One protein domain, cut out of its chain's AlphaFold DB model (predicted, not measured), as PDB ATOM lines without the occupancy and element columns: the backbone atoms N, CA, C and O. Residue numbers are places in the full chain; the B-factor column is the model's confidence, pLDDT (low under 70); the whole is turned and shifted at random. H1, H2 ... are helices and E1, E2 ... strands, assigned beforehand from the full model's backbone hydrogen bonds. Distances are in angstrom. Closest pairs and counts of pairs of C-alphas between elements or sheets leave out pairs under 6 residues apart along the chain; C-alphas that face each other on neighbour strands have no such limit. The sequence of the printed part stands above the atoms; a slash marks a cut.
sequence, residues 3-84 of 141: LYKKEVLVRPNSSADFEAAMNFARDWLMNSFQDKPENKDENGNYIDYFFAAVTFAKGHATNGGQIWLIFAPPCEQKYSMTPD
ATOM      1  N   LEU A   3      27.180  31.717 -34.800       91.00
ATOM      2  CA  LEU A   3      28.586  31.756 -34.431       91.00
ATOM      3  C   LEU A   3      29.323  30.696 -35.261       91.00
ATOM      4  O   LEU A   3      28.976  29.515 -35.205       91.00
ATOM      5  N   TYR A   4      30.330  31.107 -36.024       94.56
ATOM      6  CA  TYR A   4      31.039  30.253 -36.971       94.56
ATOM      7  C   TYR A   4      32.443  29.924 -36.479       94.56
ATOM      8  O   TYR A   4      33.278  30.806 -36.265       94.56
ATOM      9  N   LYS A   5      32.713  28.625 -36.360       94.50
ATOM     10  CA  LYS A   5      34.014  28.089 -35.965       94.50
ATOM     11  C   LYS A   5      34.976  28.019 -37.151       94.50
ATOM     12  O   LYS A   5      34.593  27.615 -38.253       94.50
ATOM     13  N   LYS A   6      36.245  28.327 -36.897       96.25
ATOM     14  CA  LYS A   6      37.404  28.011 -37.740       96.25
ATOM     15  C   LYS A   6      38.430  27.208 -36.945       96.25
ATOM     16  O   LYS A   6      38.453  27.273 -35.722       96.25
ATOM     17  N   GLU A   7      39.266  26.448 -37.638       94.88
ATOM     18  CA  GLU A   7      40.328  25.645 -37.023       94.88
ATOM     19  C   GLU A   7      41.685  26.245 -37.391       94.88
ATOM     20  O   GLU A   7      41.929  26.559 -38.558       94.88
ATOM     21  N   VAL A   8      42.572  26.375 -36.408       94.69
ATOM     22  CA  VAL A   8      43.968  26.774 -36.603       94.69
ATOM     23  C   VAL A   8      44.845  25.735 -35.919       94.69
ATOM     24  O   VAL A   8      44.706  25.494 -34.727       94.69
ATOM     25  N   LEU A   9      45.765  25.122 -36.663       94.69
ATOM     26  CA  LEU A   9      46.698  24.137 -36.119       94.69
ATOM     27  C   LEU A   9      48.108  24.726 -36.042       94.69
ATOM     28  O   LEU A   9      48.726  25.006 -37.072       94.69
ATOM     29  N   VAL A  10      48.646  24.833 -34.830       94.31
ATOM     30  CA  VAL A  10      50.056  25.142 -34.586       94.31
ATOM     31  C   VAL A  10      50.842  23.835 -34.594       94.31
ATOM     32  O   VAL A  10      50.615  22.938 -33.782       94.31
ATOM     33  N   ARG A  11      51.748  23.699 -35.566       94.31
ATOM     34  CA  ARG A  11      52.515  22.465 -35.794       94.31
ATOM     35  C   ARG A  11      53.518  22.207 -34.664       94.31
ATOM     36  O   ARG A  11      53.997  23.173 -34.079       94.31
ATOM     37  N   PRO A  12      53.935  20.948 -34.420       91.88
ATOM     38  CA  PRO A  12      54.886  20.629 -33.348       91.88
ATOM     39  C   PRO A  12      56.226  21.366 -33.468       91.88
ATOM     40  O   PRO A  12      56.819  21.737 -32.466       91.88
ATOM     41  N   ASN A  13      56.685  21.600 -34.701       93.06
ATOM     42  CA  ASN A  13      57.944  22.280 -35.011       93.06
ATOM     43  C   ASN A  13      57.798  23.797 -35.218       93.06
ATOM     44  O   ASN A  13      58.725  24.440 -35.706       93.06
ATOM     45  N   SER A  14      56.627  24.359 -34.915       92.25
ATOM     46  CA  SER A  14      56.415  25.801 -34.948       92.25
ATOM     47  C   SER A  14      57.229  26.475 -33.846       92.25
ATOM     48  O   SER A  14      57.290  25.977 -32.726       92.25
ATOM     49  N   SER A  15      57.815  27.632 -34.153       90.12
ATOM     50  CA  SER A  15      58.390  28.527 -33.145       90.12
ATOM     51  C   SER A  15      57.374  29.539 -32.609       90.12
ATOM     52  O   SER A  15      57.734  30.373 -31.786       90.12
ATOM     53  N   ALA A  16      56.135  29.524 -33.113       87.94
ATOM     54  CA  ALA A  16      55.084  30.419 -32.646       87.94
ATOM     55  C   ALA A  16      54.690  30.058 -31.213       87.94
ATOM     56  O   ALA A  16      54.192  28.962 -30.950       87.94
ATOM     57  N   ASP A  17      54.896  30.993 -30.297       83.50
ATOM     58  CA  ASP A  17      54.383  30.881 -28.944       83.50
ATOM     59  C   ASP A  17      52.863  31.121 -28.897       83.50
ATOM     60  O   ASP A  17      52.180  31.261 -29.920       83.50
ATOM     61  N   PHE A  18      52.322  31.111 -27.679       83.19
ATOM     62  CA  PHE A  18      50.903  31.344 -27.449       83.19
ATOM     63  C   PHE A  18      50.446  32.684 -28.037       83.19
ATOM     64  O   PHE A  18      49.536  32.712 -28.862       83.19
ATOM     65  N   GLU A  19      51.096  33.778 -27.647       85.50
ATOM     66  CA  GLU A  19      50.688  35.131 -28.017       85.50
ATOM     67  C   GLU A  19      50.747  35.343 -29.533       85.50
ATOM     68  O   GLU A  19      49.783  35.835 -30.129       85.50
ATOM     69  N   ALA A  20      51.818  34.883 -30.180       89.75
ATOM     70  CA  ALA A  20      51.965  34.941 -31.626       89.75
ATOM     71  C   ALA A  20      50.854  34.166 -32.348       89.75
ATOM     72  O   ALA A  20      50.267  34.674 -33.308       89.75
ATOM     73  N   ALA A  21      50.524  32.955 -31.886       90.44
ATOM     74  CA  ALA A  21      49.458  32.152 -32.479       90.44
ATOM     75  C   ALA A  21      48.071  32.783 -32.279       90.44
ATOM     76  O   ALA A  21      47.243  32.734 -33.192       90.44
ATOM     77  N   MET A  22      47.811  33.391 -31.117       88.12
ATOM     78  CA  MET A  22      46.527  34.042 -30.839       88.12
ATOM     79  C   MET A  22      46.352  35.305 -31.680       88.12
ATOM     80  O   MET A  22      45.296  35.495 -32.284       88.12
ATOM     81  N   ASN A  23      47.388  36.144 -31.761       90.69
ATOM     82  CA  ASN A  23      47.373  37.355 -32.579       90.69
ATOM     83  C   ASN A  23      47.197  37.006 -34.058       90.69
ATOM     84  O   ASN A  23      46.315  37.557 -34.714       90.69
ATOM     85  N   PHE A  24      47.931  36.001 -34.550       94.50
ATOM     86  CA  PHE A  24      47.735  35.479 -35.900       94.50
ATOM     87  C   PHE A  24      46.289  35.026 -36.136       94.50
ATOM     88  O   PHE A  24      45.681  35.416 -37.131       94.50
ATOM     89  N   ALA A  25      45.723  34.210 -35.239       94.00
ATOM     90  CA  ALA A  25      44.365  33.700 -35.396       94.00
ATOM     91  C   ALA A  25      43.333  34.835 -35.405       94.00
ATOM     92  O   ALA A  25      42.431  34.826 -36.242       94.00
ATOM     93  N   ARG A  26      43.488  35.834 -34.529       92.31
ATOM     94  CA  ARG A  26      42.607  37.006 -34.464       92.31
ATOM     95  C   ARG A  26      42.665  37.826 -35.753       92.31
ATOM     96  O   ARG A  26      41.620  38.099 -36.344       92.31
ATOM     97  N   ASP A  27      43.862  38.157 -36.224       95.44
ATOM     98  CA  ASP A  27      44.046  38.926 -37.457       95.44
ATOM     99  C   ASP A  27      43.539  38.155 -38.676       95.44
ATOM    100  O   ASP A  27      42.882  38.709 -39.561       95.44
ATOM    101  N   TRP A  28      43.801  36.850 -38.721       97.00
ATOM    102  CA  TRP A  28      43.316  35.983 -39.783       97.00
ATOM    103  C   TRP A  28      41.787  35.912 -39.807       97.00
ATOM    104  O   TRP A  28      41.200  36.038 -40.886       97.00
ATOM    105  N   LEU A  29      41.140  35.767 -38.645       96.06
ATOM    106  CA  LEU A  29      39.682  35.780 -38.523       96.06
ATOM    107  C   LEU A  29      39.088  37.091 -39.034       96.06
ATOM    108  O   LEU A  29      38.130  37.050 -39.809       96.06
ATOM    109  N   MET A  30      39.674  38.227 -38.638       95.25
ATOM    110  CA  MET A  30      39.217  39.546 -39.073       95.25
ATOM    111  C   MET A  30      39.301  39.685 -40.588       95.25
ATOM    112  O   MET A  30      38.286  39.857 -41.259       95.25
ATOM    113  N   ASN A  31      40.496  39.497 -41.140       95.81
ATOM    114  CA  ASN A  31      40.775  39.800 -42.541       95.81
ATOM    115  C   ASN A  31      40.190  38.772 -43.526       95.81
ATOM    116  O   ASN A  31      39.900  39.093 -44.685       95.81
ATOM    117  N   SER A  32      40.023  37.522 -43.091       96.06
ATOM    118  CA  SER A  32      39.589  36.430 -43.972       96.06
ATOM    119  C   SER A  32      38.093  36.163 -43.907       96.06
ATOM    120  O   SER A  32      37.547  35.653 -44.884       96.06
ATOM    121  N   PHE A  33      37.432  36.508 -42.797       95.75
ATOM    122  CA  PHE A  33      36.020  36.192 -42.590       95.75
ATOM    123  C   PHE A  33      35.240  37.382 -42.036       95.75
ATOM    124  O   PHE A  33      34.354  37.882 -42.719       95.75
ATOM    125  N   GLN A  34      35.562  37.869 -40.838       94.94
ATOM    126  CA  GLN A  34      34.701  38.811 -40.117       94.94
ATOM    127  C   GLN A  34      34.466  40.121 -40.886       94.94
ATOM    128  O   GLN A  34      33.328  40.573 -40.963       94.94
ATOM    129  N   ASP A  35      35.508  40.710 -41.484       95.81
ATOM    130  CA  ASP A  35      35.421  41.993 -42.198       95.81
ATOM    131  C   ASP A  35      34.951  41.892 -43.650       95.81
ATOM    132  O   ASP A  35      34.872  42.905 -44.353       95.81
ATOM    133  N   LYS A  36      34.623  40.687 -44.114       95.50
ATOM    134  CA  LYS A  36      34.145  40.493 -45.476       95.50
ATOM    135  C   LYS A  36      32.789  41.188 -45.688       95.50
ATOM    136  O   LYS A  36      31.933  41.086 -44.806       95.50
ATOM    137  N   PRO A  37      32.569  41.878 -46.827       95.06
ATOM    138  CA  PRO A  37      31.311  42.579 -47.097       95.06
ATOM    139  C   PRO A  37      30.075  41.684 -46.983       95.06
ATOM    140  O   PRO A  37      29.053  42.126 -46.478       95.06
ATOM    141  N   GLU A  38      30.183  40.415 -47.380       93.81
ATOM    142  CA  GLU A  38      29.113  39.422 -47.267       93.81
ATOM    143  C   GLU A  38      28.690  39.109 -45.821       93.81
ATOM    144  O   GLU A  38      27.603  38.583 -45.612       93.81
ATOM    145  N   ASN A  39      29.515  39.460 -44.831       94.25
ATOM    146  CA  ASN A  39      29.240  39.259 -43.407       94.25
ATOM    147  C   ASN A  39      28.791  40.550 -42.704       94.25
ATOM    148  O   ASN A  39      28.748  40.604 -41.468       94.25
ATOM    149  N   LYS A  40      28.438  41.584 -43.479       93.75
ATOM    150  CA  LYS A  40      27.886  42.854 -43.001       93.75
ATOM    151  C   LYS A  40      26.516  43.116 -43.632       93.75
ATOM    152  O   LYS A  40      26.279  42.764 -44.783       93.75
ATOM    153  N   ASP A  41      25.610  43.722 -42.870       93.81
ATOM    154  CA  ASP A  41      24.354  44.252 -43.412       93.81
ATOM    155  C   ASP A  41      24.582  45.572 -44.174       93.81
ATOM    156  O   ASP A  41      25.692  46.106 -44.235       93.81
ATOM    157  N   GLU A  42      23.511  46.130 -44.739       95.38
ATOM    158  CA  GLU A  42      23.535  47.404 -45.473       95.38
ATOM    159  C   GLU A  42      24.000  48.598 -44.617       95.38
ATOM    160  O   GLU A  42      24.460  49.603 -45.157       95.38
ATOM    161  N   ASN A  43      23.922  48.488 -43.287       95.38
ATOM    162  CA  ASN A  43      24.368  49.507 -42.337       95.38
ATOM    163  C   ASN A  43      25.815  49.276 -41.862       95.38
ATOM    164  O   ASN A  43      26.318  50.032 -41.030       95.38
ATOM    165  N   GLY A  44      26.486  48.233 -42.360       93.44
ATOM    166  CA  GLY A  44      27.835  47.849 -41.956       93.44
ATOM    167  C   GLY A  44      27.906  47.060 -40.645       93.44
ATOM    168  O   GLY A  44      29.012  46.805 -40.163       93.44
ATOM    169  N   ASN A  45      26.774  46.655 -40.063       93.44
ATOM    170  CA  ASN A  45      26.764  45.827 -38.860       93.44
ATOM    171  C   ASN A  45      27.094  44.380 -39.206       93.44
ATOM    172  O   ASN A  45      26.594  43.832 -40.186       93.44
ATOM    173  N   TYR A  46      27.859  43.721 -38.342       93.50
ATOM    174  CA  TYR A  46      28.140  42.298 -38.493       93.50
ATOM    175  C   TYR A  46      26.882  41.450 -38.281       93.50
ATOM    176  O   TYR A  46      26.236  41.518 -37.226       93.50
ATOM    177  N   ILE A  47      26.571  40.618 -39.274       93.31
ATOM    178  CA  ILE A  47      25.446  39.667 -39.237       93.31
ATOM    179  C   ILE A  47      25.881  38.260 -38.817       93.31
ATOM    180  O   ILE A  47      25.101  37.539 -38.188       93.31
ATOM    181  N   ASP A  48      27.145  37.927 -39.077       93.75
ATOM    182  CA  ASP A  48      27.792  36.670 -38.721       93.75
ATOM    183  C   ASP A  48      29.022  36.941 -37.846       93.75
ATOM    184  O   ASP A  48      29.703  37.957 -37.999       93.75
ATOM    185  N   TYR A  49      29.304  36.031 -36.909       94.25
ATOM    186  CA  TYR A  49      30.383  36.186 -35.931       94.25
ATOM    187  C   TYR A  49      31.312  34.983 -35.968       94.25
ATOM    188  O   TYR A  49      30.844  33.845 -35.997       94.25
ATOM    189  N   PHE A  50      32.621  35.221 -35.956       95.00
ATOM    190  CA  PHE A  50      33.617  34.168 -36.136       95.00
ATOM    191  C   PHE A  50      34.511  33.984 -34.908       95.00
ATOM    192  O   PHE A  50      34.875  34.937 -34.219       95.00
ATOM    193  N   PHE A  51      34.913  32.736 -34.680       93.88
ATOM    194  CA  PHE A  51      35.954  32.371 -33.726       93.88
ATOM    195  C   PHE A  51      36.815  31.237 -34.282       93.88
ATOM    196  O   PHE A  51      36.377  30.466 -35.138       93.88
ATOM    197  N   ALA A  52      38.039  31.121 -33.789       94.00
ATOM    198  CA  ALA A  52      38.965  30.049 -34.101       94.00
ATOM    199  C   ALA A  52      39.171  29.162 -32.874       94.00
ATOM    200  O   ALA A  52      39.369  29.666 -31.773       94.00
ATOM    201  N   ALA A  53      39.184  27.849 -33.076       91.75
ATOM    202  CA  ALA A  53      39.844  26.927 -32.168       91.75
ATOM    203  C   ALA A  53      41.299  26.778 -32.624       91.75
ATOM    204  O   ALA A  53      41.576  26.256 -33.705       91.75
ATOM    205  N   VAL A  54      42.223  27.291 -31.819       92.00
ATOM    206  CA  VAL A  54      43.661  27.196 -32.045       92.00
ATOM    207  C   VAL A  54      44.189  25.994 -31.278       92.00
ATOM    208  O   VAL A  54      44.262  26.008 -30.051       92.00
ATOM    209  N   THR A  55      44.548  24.943 -32.001       91.25
ATOM    210  CA  THR A  55      45.111  23.716 -31.449       91.25
ATOM    211  C   THR A  55      46.622  23.731 -31.583       91.25
ATOM    212  O   THR A  55      47.158  23.837 -32.685       91.25
ATOM    213  N   PHE A  56      47.322  23.542 -30.474       90.38
ATOM    214  CA  PHE A  56      48.745  23.247 -30.479       90.38
ATOM    215  C   PHE A  56      48.936  21.739 -30.577       90.38
ATOM    216  O   PHE A  56      48.527  20.979 -29.698       90.38
ATOM    217  N   ALA A  57      49.553  21.287 -31.666       89.44
ATOM    218  CA  ALA A  57      49.777  19.871 -31.895       89.44
ATOM    219  C   ALA A  57      50.572  19.236 -30.743       89.44
ATOM    220  O   ALA A  57      51.465  19.854 -30.154       89.44
ATOM    221  N   LYS A  58      50.272  17.968 -30.445       82.94
ATOM    222  CA  LYS A  58      51.025  17.180 -29.464       82.94
ATOM    223  C   LYS A  58      52.516  17.198 -29.834       82.94
ATOM    224  O   LYS A  58      52.870  16.889 -30.970       82.94
ATOM    225  N   GLY A  59      53.369  17.588 -28.886       82.88
ATOM    226  CA  GLY A  59      54.810  17.766 -29.102       82.88
ATOM    227  C   GLY A  59      55.263  19.201 -29.399       82.88
ATOM    228  O   GLY A  59      56.461  19.418 -29.541       82.88
ATOM    229  N   HIS A  60      54.356  20.185 -29.466       87.00
ATOM    230  CA  HIS A  60      54.758  21.595 -29.424       87.00
ATOM    231  C   HIS A  60      55.452  21.911 -28.093       87.00
ATOM    232  O   HIS A  60      54.929  21.561 -27.035       87.00
ATOM    233  N   ALA A  61      56.597  22.594 -28.149       79.88
ATOM    234  CA  ALA A  61      57.524  22.713 -27.022       79.88
ATOM    235  C   ALA A  61      56.912  23.320 -25.747       79.88
ATOM    236  O   ALA A  61      57.274  22.917 -24.648       79.88
ATOM    237  N   THR A  62      55.992  24.277 -25.887       76.88
ATOM    238  CA  THR A  62      55.447  25.048 -24.754       76.88
ATOM    239  C   THR A  62      53.961  24.837 -24.495       76.88
ATOM    240  O   THR A  62      53.494  25.083 -23.393       76.88
ATOM    241  N   ASN A  63      53.213  24.392 -25.505       79.00
ATOM    242  CA  ASN A  63      51.744  24.392 -25.485       79.00
ATOM    243  C   ASN A  63      51.155  23.085 -26.036       79.00
ATOM    244  O   ASN A  63      49.976  23.030 -26.368       79.00
ATOM    245  N   GLY A  64      51.965  22.038 -26.219       83.06
ATOM    246  CA  GLY A  64      51.539  20.824 -26.911       83.06
ATOM    247  C   GLY A  64      50.288  20.193 -26.297       83.06
ATOM    248  O   GLY A  64      50.259  19.900 -25.109       83.06
ATOM    249  N   GLY A  65      49.271  19.954 -27.128       80.62
ATOM    250  CA  GLY A  65      47.993  19.367 -26.718       80.62
ATOM    251  C   GLY A  65      46.926  20.376 -26.285       80.62
ATOM    252  O   GLY A  65      45.784  19.974 -26.092       80.62
ATOM    253  N   GLN A  66      47.256  21.666 -26.177       83.38
ATOM    254  CA  GLN A  66      46.295  22.703 -25.795       83.38
ATOM    255  C   GLN A  66      45.360  23.094 -26.942       83.38
ATOM    256  O   GLN A  66      45.768  23.142 -28.108       83.38
ATOM    257  N   ILE A  67      44.126  23.462 -26.593       85.81
ATOM    258  CA  ILE A  67      43.154  24.071 -27.503       85.81
ATOM    259  C   ILE A  67      42.671  25.387 -26.900       85.81
ATOM    260  O   ILE A  67      42.292  25.447 -25.738       85.81
ATOM    261  N   TRP A  68      42.654  26.436 -27.717       85.31
ATOM    262  CA  TRP A  68      42.262  27.778 -27.307       85.31
ATOM    263  C   TRP A  68      41.173  28.338 -28.204       85.31
ATOM    264  O   TRP A  68      41.275  28.252 -29.424       85.31
ATOM    265  N   LEU A  69      40.141  28.934 -27.613       87.50
ATOM    266  CA  LEU A  69      39.085  29.608 -28.365       87.50
ATOM    267  C   LEU A  69      39.401  31.097 -28.483       87.50
ATOM    268  O   LEU A  69      39.504  31.798 -27.479       87.50
ATOM    269  N   ILE A  70      39.538  31.571 -29.718       89.31
ATOM    270  CA  ILE A  70      39.883  32.953 -30.040       89.31
ATOM    271  C   ILE A  70      38.774  33.566 -30.860       89.31
ATOM    272  O   ILE A  70      38.507  33.151 -31.984       89.31
ATOM    273  N   PHE A  71      38.117  34.556 -30.279       90.75
ATOM    274  CA  PHE A  71      36.992  35.240 -30.884       90.75
ATOM    275  C   PHE A  71      37.483  36.445 -31.686       90.75
ATOM    276  O   PHE A  71      38.445  37.119 -31.317       90.75
ATOM    277  N   ALA A  72      36.822  36.726 -32.807       91.94
ATOM    278  CA  ALA A  72      37.011  37.999 -33.483       91.94
ATOM    279  C   ALA A  72      36.479  39.140 -32.582       91.94
ATOM    280  O   ALA A  72      35.428  38.956 -31.964       91.94
ATOM    281  N   PRO A  73      37.115  40.326 -32.530       90.69
ATOM    282  CA  PRO A  73      36.676  41.442 -31.684       90.69
ATOM    283  C   PRO A  73      35.172  41.782 -31.735       90.69
ATOM    284  O   PRO A  73      34.582  42.017 -30.680       90.69
ATOM    285  N   PRO A  74      34.484  41.752 -32.897       91.19
ATOM    286  CA  PRO A  74      33.036  41.964 -32.925       91.19
ATOM    287  C   PRO A  74      32.240  40.883 -32.183       91.19
ATOM    288  O   PRO A  74      31.207  41.172 -31.585       91.19
ATOM    289  N   CYS A  75      32.726  39.641 -32.201       89.44
ATOM    290  CA  CYS A  75      32.144  38.530 -31.455       89.44
ATOM    291  C   CYS A  75      32.366  38.696 -29.948       89.44
ATOM    292  O   CYS A  75      31.425  38.510 -29.175       89.44
ATOM    293  N   GLU A  76      33.574  39.099 -29.541       88.19
ATOM    294  CA  GLU A  76      33.908  39.402 -28.142       88.19
ATOM    295  C   GLU A  76      32.947  40.462 -27.581       88.19
ATOM    296  O   GLU A  76      32.353  40.262 -26.524       88.19
ATOM    297  N   GLN A  77      32.718  41.547 -28.330       87.88
ATOM    298  CA  GLN A  77      31.812  42.631 -27.937       87.88
ATOM    299  C   GLN A  77      30.340  42.207 -27.923       87.88
ATOM    300  O   GLN A  77      29.598  42.577 -27.015       87.88
ATOM    301  N   LYS A  78      29.895  41.441 -28.927       89.62
ATOM    302  CA  LYS A  78      28.487  41.048 -29.065       89.62
ATOM    303  C   LYS A  78      28.040  40.069 -27.983       89.62
ATOM    304  O   LYS A  78      26.907  40.170 -27.512       89.62
ATOM    305  N   TYR A  79      28.901  39.111 -27.645       87.44
ATOM    306  CA  TYR A  79      28.572  37.993 -26.759       87.44
ATOM    307  C   TYR A  79      29.268  38.066 -25.400       87.44
ATOM    308  O   TYR A  79      29.117  37.144 -24.602       87.44
ATOM    309  N   SER A  80      30.026  39.132 -25.130       84.38
ATOM    310  CA  SER A  80      30.867  39.257 -23.932       84.38
ATOM    311  C   SER A  80      31.828  38.071 -23.764       84.38
ATOM    312  O   SER A  80      32.118  37.640 -22.650       84.38
ATOM    313  N   MET A  81      32.292  37.516 -24.887       76.56
ATOM    314  CA  MET A  81      33.186  36.357 -24.947       76.56
ATOM    315  C   MET A  81      34.626  36.831 -25.097       76.56
ATOM    316  O   MET A  81      35.247  36.640 -26.138       76.56
ATOM    317  N   THR A  82      35.146  37.500 -24.074       69.50
ATOM    318  CA  THR A  82      36.566  37.846 -24.035       69.50
ATOM    319  C   THR A  82      37.357  36.560 -23.794       69.50
ATOM    320  O   THR A  82      37.035  35.842 -22.844       69.50
ATOM    321  N   PRO A  83      38.375  36.234 -24.611       63.72
ATOM    322  CA  PRO A  83      39.262  35.123 -24.314       63.72
ATOM    323  C   PRO A  83      39.874  35.357 -22.934       63.72
ATOM    324  O   PRO A  83      40.573  36.352 -22.740       63.72
ATOM    325  N   ASP A  84      39.604  34.474 -21.972       66.56
ATOM    326  CA  ASP A  84      40.374  34.456 -20.736       66.56
ATOM    327  C   ASP A  84      41.716  33.785 -21.062       66.56
ATOM    328  O   ASP A  84      41.751  32.576 -21.328       66.56
TER     329      ASP A  84
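Overview. This is residues 3 to 84 of the 141 residues of an uncharacterized protein of Nitratifractor salsuginis (strain DSM 16511 / JCM 12458 / E9I37-1) (UniProt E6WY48). A narrow three-stranded sheet has the long helix H1 slantwise over one face and the short helix H2 near the start of E2; loops at both ends draw it out into a rod. The printed part has 82 residues, with E1, H1, E2, E3, H2 in chain order; the sheet E1, E2, E3 is mixed, the class mixed helices and strands. It is only just compact, close to loose, with radius of gyration of the C-alphas 13.7 A and spans of 46 by 22 by 16 A.

Arrangement. E1, residues 3 to 10, and E2, residues 49 to 56, are parallel neighbours; N 6 and O 51 are within hydrogen-bond range at 2.8 A. H1, residues 18 to 34, is on the sheet at a height of 8.6 A, two layers, its closest C-alphas to E2 being Gln 34 and Phe 50, 6.2 A. E1, H1, E2 form a strand-helix-strand unit, parallel strands joined through a helix, with a right-handed crossover. E2 and E3, residues 67 to 71, form an antiparallel hairpin; N 54 and O 68 are 2.7 A apart. H2, residues 73 to 79, only just stands up from the sheet, rising 43 degrees; the C-alphas of Tyr 49 and Cys 75, its closest to E2, are 5.4 A apart. Every O i to N i+4 pair in H1 and H2 is within hydrogen-bond range.

Along the chain. E1 begins at C-alpha 3 (28.586, 31.756, -34.431) and H2 ends at C-alpha 79 (28.572, 37.993, -26.759). E1 measures 22.5 A, H1 21.9 A and E2 23.1 A.

Size, cuts and confidence. The farthest C-alphas, Glu 42 and Gly 59, are 46.1 A apart. The printed part has no cut; the link H1 to E2 is long, and residues 82 to 84 have pLDDT under 70.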